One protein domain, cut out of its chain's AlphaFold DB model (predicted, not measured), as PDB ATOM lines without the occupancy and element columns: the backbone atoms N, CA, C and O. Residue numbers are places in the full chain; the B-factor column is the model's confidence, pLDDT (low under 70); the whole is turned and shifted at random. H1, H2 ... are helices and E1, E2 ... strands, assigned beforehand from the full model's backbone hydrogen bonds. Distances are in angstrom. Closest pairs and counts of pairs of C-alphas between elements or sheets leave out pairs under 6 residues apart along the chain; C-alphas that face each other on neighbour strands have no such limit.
ATOM      1  N   ARG A 103       7.559 -32.882 -33.503       75.62
ATOM      2  CA  ARG A 103       7.209 -32.726 -32.084       75.62
ATOM      3  C   ARG A 103       5.710 -32.822 -31.818       75.62
ATOM      4  O   ARG A 103       5.315 -32.807 -30.653       75.62
ATOM      5  N   ILE A 104       4.874 -32.893 -32.855       80.81
ATOM      6  CA  ILE A 104       3.447 -33.151 -32.674       80.81
ATOM      7  C   ILE A 104       3.304 -34.626 -32.297       80.81
ATOM      8  O   ILE A 104       3.569 -35.514 -33.103       80.81
ATOM      9  N   GLY A 105       2.925 -34.875 -31.044       85.06
ATOM     10  CA  GLY A 105       2.736 -36.225 -30.530       85.06
ATOM     11  C   GLY A 105       1.628 -36.974 -31.266       85.06
ATOM     12  O   GLY A 105       0.633 -36.394 -31.699       85.06
ATOM     13  N   VAL A 106       1.778 -38.289 -31.365       91.19
ATOM     14  CA  VAL A 106       0.742 -39.190 -31.884       91.19
ATOM     15  C   VAL A 106      -0.166 -39.603 -30.720       91.19
ATOM     16  O   VAL A 106      -0.223 -40.754 -30.298       91.19
ATOM     17  N   ASP A 107      -0.813 -38.605 -30.123       90.94
ATOM     18  CA  ASP A 107      -1.708 -38.740 -28.975       90.94
ATOM     19  C   ASP A 107      -2.915 -37.795 -29.109       90.94
ATOM     20  O   ASP A 107      -3.060 -37.068 -30.096       90.94
ATOM     21  N   ALA A 108      -3.815 -37.798 -28.122       89.50
ATOM     22  CA  ALA A 108      -5.023 -36.972 -28.164       89.50
ATOM     23  C   ALA A 108      -4.720 -35.465 -28.225       89.50
ATOM     24  O   ALA A 108      -5.438 -34.724 -28.897       89.50
ATOM     25  N   ALA A 109      -3.664 -35.003 -27.550       88.12
ATOM     26  CA  ALA A 109      -3.294 -33.593 -27.539       88.12
ATOM     27  C   ALA A 109      -2.687 -33.170 -28.883       88.12
ATOM     28  O   ALA A 109      -3.039 -32.114 -29.410       88.12
ATOM     29  N   GLY A 110      -1.828 -34.006 -29.464       90.38
ATOM     30  CA  GLY A 110      -1.258 -33.784 -30.786       90.38
ATOM     31  C   GLY A 110      -2.302 -33.859 -31.897       90.38
ATOM     32  O   GLY A 110      -2.295 -33.009 -32.785       90.38
ATOM     33  N   PHE A 111      -3.275 -34.772 -31.801       92.94
ATOM     34  CA  PHE A 111      -4.414 -34.799 -32.721       92.94
ATOM     35  C   PHE A 111      -5.237 -33.508 -32.639       92.94
ATOM     36  O   PHE A 111      -5.500 -32.888 -33.665       92.94
ATOM     37  N   LEU A 112      -5.587 -33.039 -31.436       91.06
ATOM     38  CA  LEU A 112      -6.314 -31.773 -31.270       91.06
ATOM     39  C   LEU A 112      -5.515 -30.565 -31.780       91.06
ATOM     40  O   LEU A 112      -6.095 -29.671 -32.400       91.06
ATOM     41  N   ALA A 113      -4.197 -30.538 -31.568       90.06
ATOM     42  CA  ALA A 113      -3.326 -29.497 -32.112       90.06
ATOM     43  C   ALA A 113      -3.318 -29.513 -33.650       90.06
ATOM     44  O   ALA A 113      -3.445 -28.465 -34.285       90.06
ATOM     45  N   ALA A 114      -3.235 -30.699 -34.252       92.12
ATOM     46  CA  ALA A 114      -3.250 -30.875 -35.697       92.12
ATOM     47  C   ALA A 114      -4.611 -30.509 -36.320       92.12
ATOM     48  O   ALA A 114      -4.648 -29.813 -37.337       92.12
ATOM     49  N   VAL A 115      -5.725 -30.891 -35.682       93.19
ATOM     50  CA  VAL A 115      -7.085 -30.481 -36.075       93.19
ATOM     51  C   VAL A 115      -7.238 -28.964 -35.976       93.19
ATOM     52  O   VAL A 115      -7.705 -28.336 -36.923       93.19
ATOM     53  N   SER A 116      -6.786 -28.354 -34.877       90.56
ATOM     54  CA  SER A 116      -6.831 -26.895 -34.698       90.56
ATOM     55  C   SER A 116      -6.062 -26.170 -35.803       90.56
ATOM     56  O   SER A 116      -6.545 -25.183 -36.351       90.56
ATOM     57  N   ALA A 117      -4.887 -26.683 -36.177       89.69
ATOM     58  CA  ALA A 117      -4.081 -26.119 -37.251       89.69
ATOM     59  C   ALA A 117      -4.719 -26.308 -38.640       89.69
ATOM     60  O   ALA A 117      -4.586 -25.430 -39.492       89.69
ATOM     61  N   GLN A 118      -5.408 -27.430 -38.882       90.81
ATOM     62  CA  GLN A 118      -6.146 -27.662 -40.129       90.81
ATOM     63  C   GLN A 118      -7.306 -26.662 -40.254       90.81
ATOM     64  O   GLN A 118      -7.396 -25.954 -41.256       90.81
ATOM     65  N   VAL A 119      -8.124 -26.523 -39.205       90.81
ATOM     66  CA  VAL A 119      -9.257 -25.583 -39.176       90.81
ATOM     67  C   VAL A 119      -8.784 -24.134 -39.304       90.81
ATOM     68  O   VAL A 119      -9.344 -23.376 -40.091       90.81
ATOM     69  N   ALA A 120      -7.709 -23.750 -38.607       87.69
ATOM     70  CA  ALA A 120      -7.132 -22.406 -38.708       87.69
ATOM     71  C   ALA A 120      -6.592 -22.080 -40.113       87.69
ATOM     72  O   ALA A 120      -6.537 -20.912 -40.494       87.69
ATOM     73  N   SER A 121      -6.218 -23.098 -40.895       86.06
ATOM     74  CA  SER A 121      -5.819 -22.922 -42.296       86.06
ATOM     75  C   SER A 121      -7.001 -22.795 -43.267       86.06
ATOM     76  O   SER A 121      -6.784 -22.580 -44.455       86.06
ATOM     77  N   GLY A 122      -8.241 -22.928 -42.779       87.56
ATOM     78  CA  GLY A 122      -9.453 -22.919 -43.601       87.56
ATOM     79  C   GLY A 122      -9.666 -24.201 -44.410       87.56
ATOM     80  O   GLY A 122     -10.543 -24.240 -45.267       87.56
ATOM     81  N   ALA A 123      -8.867 -25.241 -44.166       88.94
ATOM     82  CA  ALA A 123      -8.980 -26.515 -44.856       88.94
ATOM     83  C   ALA A 123      -9.978 -27.444 -44.136       88.94
ATOM     84  O   ALA A 123     -10.027 -27.445 -42.901       88.94
ATOM     85  N   PRO A 124     -10.743 -28.270 -44.874       92.44
ATOM     86  CA  PRO A 124     -11.677 -29.208 -44.267       92.44
ATOM     87  C   PRO A 124     -10.944 -30.328 -43.517       92.44
ATOM     88  O   PRO A 124      -9.789 -30.664 -43.808       92.44
ATOM     89  N   ILE A 125     -11.646 -30.933 -42.561       93.50
ATOM     90  CA  ILE A 125     -11.266 -32.172 -41.889       93.50
ATOM     91  C   ILE A 125     -11.889 -33.333 -42.661       93.50
ATOM     92  O   ILE A 125     -13.107 -33.530 -42.643       93.50
ATOM     93  N   ASP A 126     -11.048 -34.124 -43.320       94.25
ATOM     94  CA  ASP A 126     -11.507 -35.314 -44.028       94.25
ATOM     95  C   ASP A 126     -11.860 -36.434 -43.039       94.25
ATOM     96  O   ASP A 126     -11.050 -36.823 -42.191       94.25
ATOM     97  N   ILE A 127     -13.057 -36.992 -43.199       94.19
ATOM     98  CA  ILE A 127     -13.500 -38.251 -42.607       94.19
ATOM     99  C   ILE A 127     -13.452 -39.297 -43.720       94.19
ATOM    100  O   ILE A 127     -14.305 -39.327 -44.607       94.19
ATOM    101  N   ARG A 128     -12.421 -40.138 -43.685       93.56
ATOM    102  CA  ARG A 128     -12.193 -41.199 -44.665       93.56
ATOM    103  C   ARG A 128     -12.898 -42.471 -44.234       93.56
ATOM    104  O   ARG A 128     -12.634 -42.957 -43.137       93.56
ATOM    105  N   ALA A 129     -13.767 -43.002 -45.079       91.62
ATOM    106  CA  ALA A 129     -14.471 -44.247 -44.808       91.62
ATOM    107  C   ALA A 129     -14.835 -44.967 -46.107       91.62
ATOM    108  O   ALA A 129     -15.000 -44.339 -47.150       91.62
ATOM    109  N   GLU A 130     -15.014 -46.283 -46.020       88.06
ATOM    110  CA  GLU A 130     -15.674 -47.059 -47.068       88.06
ATOM    111  C   GLU A 130     -17.130 -47.334 -46.678       88.06
ATOM    112  O   GLU A 130     -17.424 -47.764 -45.559       88.06
ATOM    113  N   GLY A 131     -18.047 -47.088 -47.615       82.00
ATOM    114  CA  GLY A 131     -19.483 -47.278 -47.415       82.00
ATOM    115  C   GLY A 131     -20.161 -46.195 -46.565       82.00
ATOM    116  O   GLY A 131     -19.634 -45.105 -46.347       82.00
ATOM    117  N   ALA A 132     -21.386 -46.487 -46.122       80.38
ATOM    118  CA  ALA A 132     -22.179 -45.558 -45.324       80.38
ATOM    119  C   ALA A 132     -21.657 -45.475 -43.879       80.38
ATOM    120  O   ALA A 132     -21.455 -46.493 -43.217       80.38
ATOM    121  N   LEU A 133     -21.485 -44.250 -43.381       86.12
ATOM    122  CA  LEU A 133     -21.168 -43.979 -41.980       86.12
ATOM    123  C   LEU A 133     -22.443 -43.891 -41.141       86.12
ATOM    124  O   LEU A 133     -23.446 -43.330 -41.580       86.12
ATOM    125  N   ASP A 134     -22.382 -44.396 -39.910       85.31
ATOM    126  CA  ASP A 134     -23.473 -44.260 -38.947       85.31
ATOM    127  C   ASP A 134     -23.716 -42.771 -38.597       85.31
ATOM    128  O   ASP A 134     -22.813 -42.090 -38.089       85.31
ATOM    129  N   PRO A 135     -24.937 -42.239 -38.810       88.25
ATOM    130  CA  PRO A 135     -25.277 -40.866 -38.448       88.25
ATOM    131  C   PRO A 135     -25.160 -40.553 -36.950       88.25
ATOM    132  O   PRO A 135     -25.048 -39.380 -36.585       88.25
ATOM    133  N   GLN A 136     -25.250 -41.543 -36.052       88.44
ATOM    134  CA  GLN A 136     -25.009 -41.317 -34.620       88.44
ATOM    135  C   GLN A 136     -23.524 -41.075 -34.346       88.44
ATOM    136  O   GLN A 136     -23.187 -40.078 -33.705       88.44
ATOM    137  N   LEU A 137     -22.640 -41.914 -34.894       86.62
ATOM    138  CA  LEU A 137     -21.190 -41.723 -34.813       86.62
ATOM    139  C   LEU A 137     -20.764 -40.338 -35.319       86.62
ATOM    140  O   LEU A 137     -20.034 -39.633 -34.622       86.62
ATOM    141  N   LEU A 138     -21.261 -39.917 -36.486       88.88
ATOM    142  CA  LEU A 138     -20.947 -38.600 -37.055       88.88
ATOM    143  C   LEU A 138     -21.361 -37.450 -36.128       88.88
ATOM    144  O   LEU A 138     -20.581 -36.525 -35.903       88.88
ATOM    145  N   ARG A 139     -22.559 -37.519 -35.534       91.12
ATOM    146  CA  ARG A 139     -23.029 -36.511 -34.569       91.12
ATOM    147  C   ARG A 139     -22.190 -36.496 -33.293       91.12
ATOM    148  O   ARG A 139     -21.891 -35.422 -32.768       91.12
ATOM    149  N   HIS A 140     -21.792 -37.662 -32.792       90.19
ATOM    150  CA  HIS A 140     -20.918 -37.754 -31.623       90.19
ATOM    151  C   HIS A 140     -19.524 -37.189 -31.901       90.19
ATOM    152  O   HIS A 140     -19.008 -36.429 -31.083       90.19
ATOM    153  N   LEU A 141     -18.944 -37.488 -33.063       89.12
ATOM    154  CA  LEU A 141     -17.675 -36.909 -33.504       89.12
ATOM    155  C   LEU A 141     -17.759 -35.390 -33.629       89.12
ATOM    156  O   LEU A 141     -16.961 -34.680 -33.018       89.12
ATOM    157  N   ALA A 142     -18.755 -34.895 -34.367       89.25
ATOM    158  CA  ALA A 142     -18.947 -33.470 -34.582       89.25
ATOM    159  C   ALA A 142     -19.145 -32.728 -33.252       89.25
ATOM    160  O   ALA A 142     -18.454 -31.752 -32.990       89.25
ATOM    161  N   SER A 143     -20.015 -33.220 -32.362       90.88
ATOM    162  CA  SER A 143     -20.250 -32.578 -31.058       90.88
ATOM    163  C   SER A 143     -19.009 -32.559 -30.160       90.88
ATOM    164  O   SER A 143     -18.743 -31.547 -29.512       90.88
ATOM    165  N   ARG A 144     -18.213 -33.636 -30.140       90.12
ATOM    166  CA  ARG A 144     -16.960 -33.704 -29.366       90.12
ATOM    167  C   ARG A 144     -15.912 -32.719 -29.885       90.12
ATOM    168  O   ARG A 144     -15.278 -32.036 -29.083       90.12
ATOM    169  N   LEU A 145     -15.732 -32.647 -31.203       88.50
ATOM    170  CA  LEU A 145     -14.730 -31.779 -31.825       88.50
ATOM    171  C   LEU A 145     -15.148 -30.309 -31.768       88.50
ATOM    172  O   LEU A 145     -14.376 -29.474 -31.310       88.50
ATOM    173  N   THR A 146     -16.390 -29.983 -32.117       87.81
ATOM    174  CA  THR A 146     -16.888 -28.605 -32.017       87.81
ATOM    175  C   THR A 146     -16.884 -28.098 -30.572       87.81
ATOM    176  O   THR A 146     -16.614 -26.927 -30.344       87.81
ATOM    177  N   GLY A 147     -17.117 -28.965 -29.578       86.88
ATOM    178  CA  GLY A 147     -17.040 -28.588 -28.162       86.88
ATOM    179  C   GLY A 147     -15.620 -28.390 -27.613       86.88
ATOM    180  O   GLY A 147     -15.470 -27.882 -26.505       86.88
ATOM    181  N   THR A 148     -14.584 -28.809 -28.347       86.06
ATOM    182  CA  THR A 148     -13.173 -28.687 -27.928       86.06
ATOM    183  C   THR A 148     -12.398 -27.636 -28.715       86.06
ATOM    184  O   THR A 148     -11.429 -27.084 -28.195       86.06
ATOM    185  N   LEU A 149     -12.810 -27.350 -29.949       86.06
ATOM    186  CA  LEU A 149     -12.172 -26.376 -30.827       86.06
ATOM    187  C   LEU A 149     -12.755 -24.972 -30.626       86.06
ATOM    188  O   LEU A 149     -13.934 -24.803 -30.333       86.06
ATOM    189  N   SER A 150     -11.932 -23.949 -30.860       80.44
ATOM    190  CA  SER A 150     -12.368 -22.544 -30.811       80.44
ATOM    191  C   SER A 150     -13.141 -22.092 -32.057       80.44
ATOM    192  O   SER A 150     -13.673 -20.985 -32.077       80.44
ATOM    193  N   ALA A 151     -13.169 -22.913 -33.108       84.12
ATOM    194  CA  ALA A 151     -13.839 -22.639 -34.373       84.12
ATOM    195  C   ALA A 151     -14.578 -23.891 -34.853       84.12
ATOM    196  O   ALA A 151     -14.162 -25.014 -34.560       84.12
ATOM    197  N   THR A 152     -15.660 -23.690 -35.606       87.94
ATOM    198  CA  THR A 152     -16.442 -24.790 -36.174       87.94
ATOM    199  C   THR A 152     -15.653 -25.454 -37.307       87.94
ATOM    200  O   THR A 152     -15.356 -24.784 -38.296       87.94
ATOM    201  N   PRO A 153     -15.311 -26.748 -37.195       90.94
ATOM    202  CA  PRO A 153     -14.657 -27.474 -38.277       90.94
ATOM    203  C   PRO A 153     -15.616 -27.703 -39.453       90.94
ATOM    204  O   PRO A 153     -16.778 -28.059 -39.253       90.94
ATOM    205  N   ASP A 154     -15.104 -27.555 -40.674       91.88
ATOM    206  CA  ASP A 154     -15.752 -28.072 -41.881       91.88
ATOM    207  C   ASP A 154     -15.363 -29.545 -42.057       91.88
ATOM    208  O   ASP A 154     -14.176 -29.874 -42.100       91.88
ATOM    209  N   PHE A 155     -16.347 -30.442 -42.112       92.50
ATOM    210  CA  PHE A 155     -16.118 -31.877 -42.254       92.50
ATOM    211  C   PHE A 155     -16.478 -32.338 -43.658       92.50
ATOM    212  O   PHE A 155     -17.592 -32.116 -44.129       92.50
ATOM    213  N   ARG A 156     -15.576 -33.097 -44.279       92.62
ATOM    214  CA  ARG A 156     -15.807 -33.698 -45.592       92.62
ATOM    215  C   ARG A 156     -15.702 -35.210 -45.507       92.62
ATOM    216  O   ARG A 156     -14.687 -35.736 -45.065       92.62
ATOM    217  N   ILE A 157     -16.733 -35.920 -45.950       92.12
ATOM    218  CA  ILE A 157     -16.694 -37.383 -46.035       92.12
ATOM    219  C   ILE A 157     -16.131 -37.763 -47.403       92.12
ATOM    220  O   ILE A 157     -16.654 -37.329 -48.429       92.12
ATOM    221  N   VAL A 158     -15.063 -38.556 -47.415       92.38
ATOM    222  CA  VAL A 158     -14.389 -39.010 -48.641       92.38
ATOM    223  C   VAL A 158     -14.078 -40.504 -48.562       92.38
ATOM    224  O   VAL A 158     -14.033 -41.080 -47.474       92.38
ATOM    225  N   SER A 159     -13.844 -41.137 -49.714       90.19
ATOM    226  CA  SER A 159     -13.366 -42.525 -49.749       90.19
ATOM    227  C   SER A 159     -11.947 -42.611 -49.184       90.19
ATOM    228  O   SER A 159     -11.149 -41.674 -49.270       90.19
ATOM    229  N   THR A 160     -11.606 -43.768 -48.627       86.31
ATOM    230  CA  THR A 160     -10.259 -44.067 -48.124       86.31
ATOM    231  C   THR A 160      -9.213 -43.988 -49.233       86.31
ATOM    232  O   THR A 160      -8.072 -43.598 -48.979       86.31
ATOM    233  N   TRP A 161      -9.624 -44.285 -50.466       84.06
ATOM    234  CA  TRP A 161      -8.776 -44.301 -51.656       84.06
ATOM    235  C   TRP A 161      -8.701 -42.963 -52.386       84.06
ATOM    236  O   TRP A 161      -8.038 -42.878 -53.418       84.06
ATOM    237  N   THR A 162      -9.360 -41.910 -51.890       84.25
ATOM    238  CA  THR A 162      -9.288 -40.591 -52.526       84.25
ATOM    239  C   THR A 162      -7.834 -40.093 -52.530       84.25
ATOM    240  O   THR A 162      -7.240 -39.936 -51.454       84.25
ATOM    241  N   PRO A 163      -7.243 -39.837 -53.716       82.06
ATOM    242  CA  PRO A 163      -5.889 -39.309 -53.814       82.06
ATOM    243  C   PRO A 163      -5.790 -37.961 -53.106       82.06
ATOM    244  O   PRO A 163      -6.672 -37.114 -53.257       82.06
ATOM    245  N   GLN A 164      -4.715 -37.750 -52.347       80.75
ATOM    246  CA  GLN A 164      -4.456 -36.439 -51.768       80.75
ATOM    247  C   GLN A 164      -3.919 -35.513 -52.858       80.75
ATOM    248  O   GLN A 164      -2.882 -35.795 -53.458       80.75
ATOM    249  N   THR A 165      -4.619 -34.411 -53.103       74.69
ATOM    250  CA  THR A 165      -4.200 -33.381 -54.051       74.69
ATOM    251  C   THR A 165      -3.902 -32.094 -53.287       74.69
ATOM    252  O   THR A 165      -4.722 -31.602 -52.518       74.69
ATOM    253  N   GLY A 166      -2.704 -31.543 -53.480       79.50
ATOM    254  CA  GLY A 166      -2.267 -30.319 -52.804       79.50
ATOM    255  C   GLY A 166      -1.469 -30.566 -51.523       79.50
ATOM    256  O   GLY A 166      -0.731 -31.545 -51.414       79.50
ATOM    257  N   ALA A 167      -1.556 -29.622 -50.583       82.00
ATOM    258  CA  ALA A 167      -0.777 -29.666 -49.349       82.00
ATOM    259  C   ALA A 167      -1.194 -30.860 -48.466       82.00
ATOM    260  O   ALA A 167      -2.390 -31.152 -48.364       82.00
ATOM    261  N   PRO A 168      -0.239 -31.537 -47.802       86.19
ATOM    262  CA  PRO A 168      -0.556 -32.649 -46.916       86.19
ATOM    263  C   PRO A 168      -1.476 -32.181 -45.776       86.19
ATOM    264  O   PRO A 168      -1.252 -31.102 -45.209       86.19
ATOM    265  N   PRO A 169      -2.513 -32.963 -45.430       91.19
ATOM    266  CA  PRO A 169      -3.444 -32.590 -44.383       91.19
ATOM    267  C   PRO A 169      -2.729 -32.691 -43.038       91.19
ATOM    268  O   PRO A 169      -1.927 -33.594 -42.806       91.19
ATOM    269  N   LYS A 170      -3.029 -31.774 -42.121       92.25
ATOM    270  CA  LYS A 170      -2.431 -31.800 -40.781       92.25
ATOM    271  C   LYS A 170      -3.083 -32.875 -39.916       92.25
ATOM    272  O   LYS A 170      -2.398 -33.565 -39.167       92.25
ATOM    273  N   ALA A 171      -4.396 -33.039 -40.053       94.31
ATOM    274  CA  ALA A 171      -5.176 -34.059 -39.367       94.31
ATOM    275  C   ALA A 171      -6.274 -34.617 -40.270       94.31
ATOM    276  O   ALA A 171      -6.785 -33.923 -41.151       94.31
ATOM    277  N   ARG A 172      -6.665 -35.864 -40.011       95.06
ATOM    278  CA  ARG A 172      -7.844 -36.498 -40.614       95.06
ATOM    279  C   ARG A 172      -8.405 -37.572 -39.693       95.06
ATOM    280  O   ARG A 172      -7.735 -38.023 -38.765       95.06
ATOM    281  N   ILE A 173      -9.625 -37.998 -39.971       95.25
ATOM    282  CA  ILE A 173     -10.277 -39.106 -39.276       95.25
ATOM    283  C   ILE A 173     -10.419 -40.244 -40.279       95.25
ATOM    284  O   ILE A 173     -10.791 -40.018 -41.427       95.25
ATOM    285  N   THR A 174     -10.115 -41.469 -39.872       94.06
ATOM    286  CA  THR A 174     -10.309 -42.657 -40.707       94.06
ATOM    287  C   THR A 174     -11.178 -43.649 -39.960       94.06
ATOM    288  O   THR A 174     -10.875 -44.001 -38.827       94.06
ATOM    289  N   VAL A 175     -12.266 -44.084 -40.589       91.88
ATOM    290  CA  VAL A 175     -13.187 -45.075 -40.037       91.88
ATOM    291  C   VAL A 175     -12.996 -46.385 -40.791       91.88
ATOM    292  O   VAL A 175     -13.302 -46.472 -41.981       91.88
ATOM    293  N   LEU A 176     -12.482 -47.398 -40.100       87.44
ATOM    294  CA  LEU A 176     -12.357 -48.757 -40.615       87.44
ATOM    295  C   LEU A 176     -13.626 -49.536 -40.274       87.44
ATOM    296  O   LEU A 176     -14.073 -49.538 -39.134       87.44
ATOM    297  N   GLN A 177     -14.222 -50.192 -41.263       75.56
ATOM    298  CA  GLN A 177     -15.407 -51.018 -41.047       75.56
ATOM    299  C   GLN A 177     -14.991 -52.435 -40.629       75.56
ATOM    300  O   GLN A 177     -14.104 -53.023 -41.244       75.56
ATOM    301  N   GLY A 178     -15.690 -53.011 -39.645       69.06
ATOM    302  CA  GLY A 178     -15.672 -54.456 -39.389       69.06
ATOM    303  C   GLY A 178     -14.874 -54.951 -38.182       69.06
ATOM    304  O   GLY A 178     -14.734 -56.165 -38.046       69.06
ATOM    305  N   GLY A 179     -14.367 -54.085 -37.305       66.88
ATOM    306  CA  GLY A 179     -13.560 -54.530 -36.173       66.88
ATOM    307  C   GLY A 179     -14.228 -54.416 -34.802       66.88
ATOM    308  O   GLY A 179     -15.400 -54.755 -34.608       66.88
ATOM    309  N   THR A 180     -13.408 -54.084 -33.807       72.62
ATOM    310  CA  THR A 180     -13.536 -54.514 -32.400       72.62
ATOM    311  C   THR A 180     -14.053 -53.442 -31.439       72.62
ATOM    312  O   THR A 180     -14.165 -53.706 -30.243       72.62
ATOM    313  N   GLY A 181     -14.373 -52.237 -31.923       79.06
ATOM    314  CA  GLY A 181     -14.753 -51.110 -31.063       79.06
ATOM    315  C   GLY A 181     -13.553 -50.358 -30.501       79.06
ATOM    316  O   GLY A 181     -13.542 -50.016 -29.319       79.06
ATOM    317  N   ARG A 182     -12.527 -50.126 -31.322       84.81
ATOM    318  CA  ARG A 182     -11.273 -49.480 -30.913       84.81
ATOM    319  C   ARG A 182     -11.109 -48.095 -31.527       84.81
ATOM    320  O   ARG A 182     -11.623 -47.804 -32.601       84.81
ATOM    321  N   ALA A 183     -10.369 -47.245 -30.826       89.81
ATOM    322  CA  ALA A 183      -9.888 -45.973 -31.341       89.81
ATOM    323  C   ALA A 183      -8.383 -45.874 -31.076       89.81
ATOM    324  O   ALA A 183      -7.942 -46.133 -29.953       89.81
ATOM    325  N   SER A 184      -7.613 -45.504 -32.094       92.94
ATOM    326  CA  SER A 184      -6.183 -45.213 -31.982       92.94
ATOM    327  C   SER A 184      -5.868 -43.881 -32.651       92.94
ATOM    328  O   SER A 184      -6.640 -43.362 -33.458       92.94
ATOM    329  N   ILE A 185      -4.743 -43.291 -32.264       95.50
ATOM    330  CA  ILE A 185      -4.183 -42.132 -32.947       95.50
ATOM    331  C   ILE A 185      -2.863 -42.594 -33.529       95.50
ATOM    332  O   ILE A 185      -2.076 -43.232 -32.832       95.50
ATOM    333  N   GLU A 186      -2.665 -42.327 -34.813       93.44
ATOM    334  CA  GLU A 186      -1.532 -42.816 -35.591       93.44
ATOM    335  C   GLU A 186      -1.012 -41.717 -36.516       93.44
ATOM    336  O   GLU A 186      -1.725 -40.765 -36.839       93.44
ATOM    337  N   GLN A 187       0.242 -41.827 -36.949       92.38
ATOM    338  CA  GLN A 187       0.777 -40.951 -37.984       92.38
ATOM    339  C   GLN A 187       0.514 -41.577 -39.357       92.38
ATOM    340  O   GLN A 187       0.938 -42.697 -39.632       92.38
ATOM    341  N   GLY A 188      -0.194 -40.857 -40.223       89.31
ATOM    342  CA  GLY A 188      -0.425 -41.269 -41.602       89.31
ATOM    343  C   GLY A 188       0.845 -41.166 -42.447       89.31
ATOM    344  O   GLY A 188       1.724 -40.350 -42.174       89.31
ATOM    345  N   GLY A 189       0.922 -41.946 -43.529       87.38
ATOM    346  CA  GLY A 189       2.029 -41.856 -44.496       87.38
ATOM    347  C   GLY A 189       2.115 -40.508 -45.229       87.38
ATOM    348  O   GLY A 189       3.153 -40.174 -45.784       87.38
ATOM    349  N   ASP A 190       1.043 -39.713 -45.200       86.81
ATOM    350  CA  ASP A 190       0.989 -38.325 -45.669       86.81
ATOM    351  C   ASP A 190       1.411 -37.300 -44.597       86.81
ATOM    352  O   ASP A 190       1.299 -36.097 -44.817       86.81
ATOM    353  N   GLY A 191       1.890 -37.761 -43.436       88.19
ATOM    354  CA  GLY A 191       2.345 -36.927 -42.320       88.19
ATOM    355  C   GLY A 191       1.230 -36.420 -41.402       88.19
ATOM    356  O   GLY A 191       1.527 -35.773 -40.398       88.19
ATOM    357  N   ALA A 192      -0.033 -36.722 -41.710       91.81
ATOM    358  CA  ALA A 192      -1.185 -36.308 -40.919       91.81
ATOM    359  C   ALA A 192      -1.252 -37.044 -39.576       91.81
ATOM    360  O   ALA A 192      -0.961 -38.238 -39.507       91.81
ATOM    361  N   VAL A 193      -1.739 -36.378 -38.529       94.56
ATOM    362  CA  VAL A 193      -2.166 -37.070 -37.303       94.56
ATOM    363  C   VAL A 193      -3.573 -37.621 -37.535       94.56
ATOM    364  O   VAL A 193      -4.523 -36.869 -37.768       94.56
ATOM    365  N   VAL A 194      -3.704 -38.944 -37.524       95.00
ATOM    366  CA  VAL A 194      -4.921 -39.664 -37.901       95.00
ATOM    367  C   VAL A 194      -5.610 -40.197 -36.657       95.00
ATOM    368  O   VAL A 194      -5.020 -40.979 -35.918       95.00
ATOM    369  N   LEU A 195      -6.873 -39.824 -36.453       95.69
ATOM    370  CA  LEU A 195      -7.751 -40.540 -35.529       95.69
ATOM    371  C   LEU A 195      -8.359 -41.730 -36.271       95.69
ATOM    372  O   LEU A 195      -9.220 -41.552 -37.135       95.69
ATOM    373  N   LEU A 196      -7.896 -42.929 -35.937       93.69
ATOM    374  CA  LEU A 196      -8.418 -44.177 -36.464       93.69
ATOM    375  C   LEU A 196      -9.559 -44.661 -35.572       93.69
ATOM    376  O   LEU A 196      -9.393 -44.833 -34.364       93.69
ATOM    377  N   LEU A 197     -10.721 -44.880 -36.172       91.69
ATOM    378  CA  LEU A 197     -11.908 -45.389 -35.507       91.69
ATOM    379  C   LEU A 197     -12.292 -46.716 -36.135       91.69
ATOM    380  O   LEU A 197     -12.517 -46.807 -37.335       91.69
ATOM    381  N   ASP A 198     -12.410 -47.728 -35.297       88.06
ATOM    382  CA  ASP A 198     -12.861 -49.059 -35.656       88.06
ATOM    383  C   ASP A 198     -14.131 -49.363 -34.846       88.06
ATOM    384  O   ASP A 198     -14.055 -49.985 -33.780       88.06
ATOM    385  N   PRO A 199     -15.300 -48.821 -35.248       78.88
ATOM    386  CA  PRO A 199     -16.547 -49.034 -34.531       78.88
ATOM    387  C   PRO A 199     -16.876 -50.528 -34.467       78.88
ATOM    388  O   PRO A 199     -16.814 -51.237 -35.472       78.88
TER     389      PRO A 199
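Overview. This is residues 103 to 199 of the 257 residues of the protein "Cyclic di-GMP-binding protein" of Defluviimonas alba (UniProt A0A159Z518). One strongly twisted wall of five strands has H1 packed slantwise on one face; H2 is set off from the sheet, toward its E1 and E2 end. The printed part has 97 residues, with two named helices and five named strands in the order H1, E1, H2, E2, E3, E4, E5; the mixed sheet runs E2, E1, E3, E5, E4. The class is mixed, helices and strands; the whole is compact, with a radius of gyration of the C-alphas of 12.5 A, and spans 31 by 29 by 22 A.

Arrangement. H1, residues 108 to 120, is on the sheet, making two layers, a helix on one face, at a height over the sheet of 8.0 A. It lies over E3, residues 171 to 175, at 54 degrees on the local plane; their closest C-alphas, of Val 115 and Ala 171, are 5.2 A apart. E1, residues 125 to 129, H2, residues 135 to 146, and E2, residues 155 to 158, make a strand-helix-strand unit, two parallel neighbour strands with a helix between, its crossover right-handed. N 127 and O 156 are 2.8 A apart. H2 is only just not on the sheet, with 4 pairs of C-alphas within 10 A, and only just apart from H1, at 8.4 A. E1 and E3 are parallel, with N 128 and O 173 at 2.8 A. E5, residues 193 to 198, is parallel to E3, with N 197 and O 174 at 2.8 A. E4, residues 182 to 187, and E5 form an antiparallel hairpin, with N 194 and O 186 at 2.8 A. In H1 and H2 every O i to N i+4 pair is within hydrogen-bond range.

Along the chain. H1 is 18.1 A long, from C-alpha 108 at (-5.023, -36.972, -28.164). H2 measures 16.2 A, E4 16.4 A and E5 16.2 A, E5 ending at C-alpha 198, (-12.861, -49.059, -35.656).

Size, cuts and confidence. The C-alphas of Arg 103 and Ala 132, the two farthest apart, are 34.7 A apart. The printed part has no cut. The link from E2 to E3, residues 159 to 170, is long. Residues 178 to 179 have pLDDT under 70.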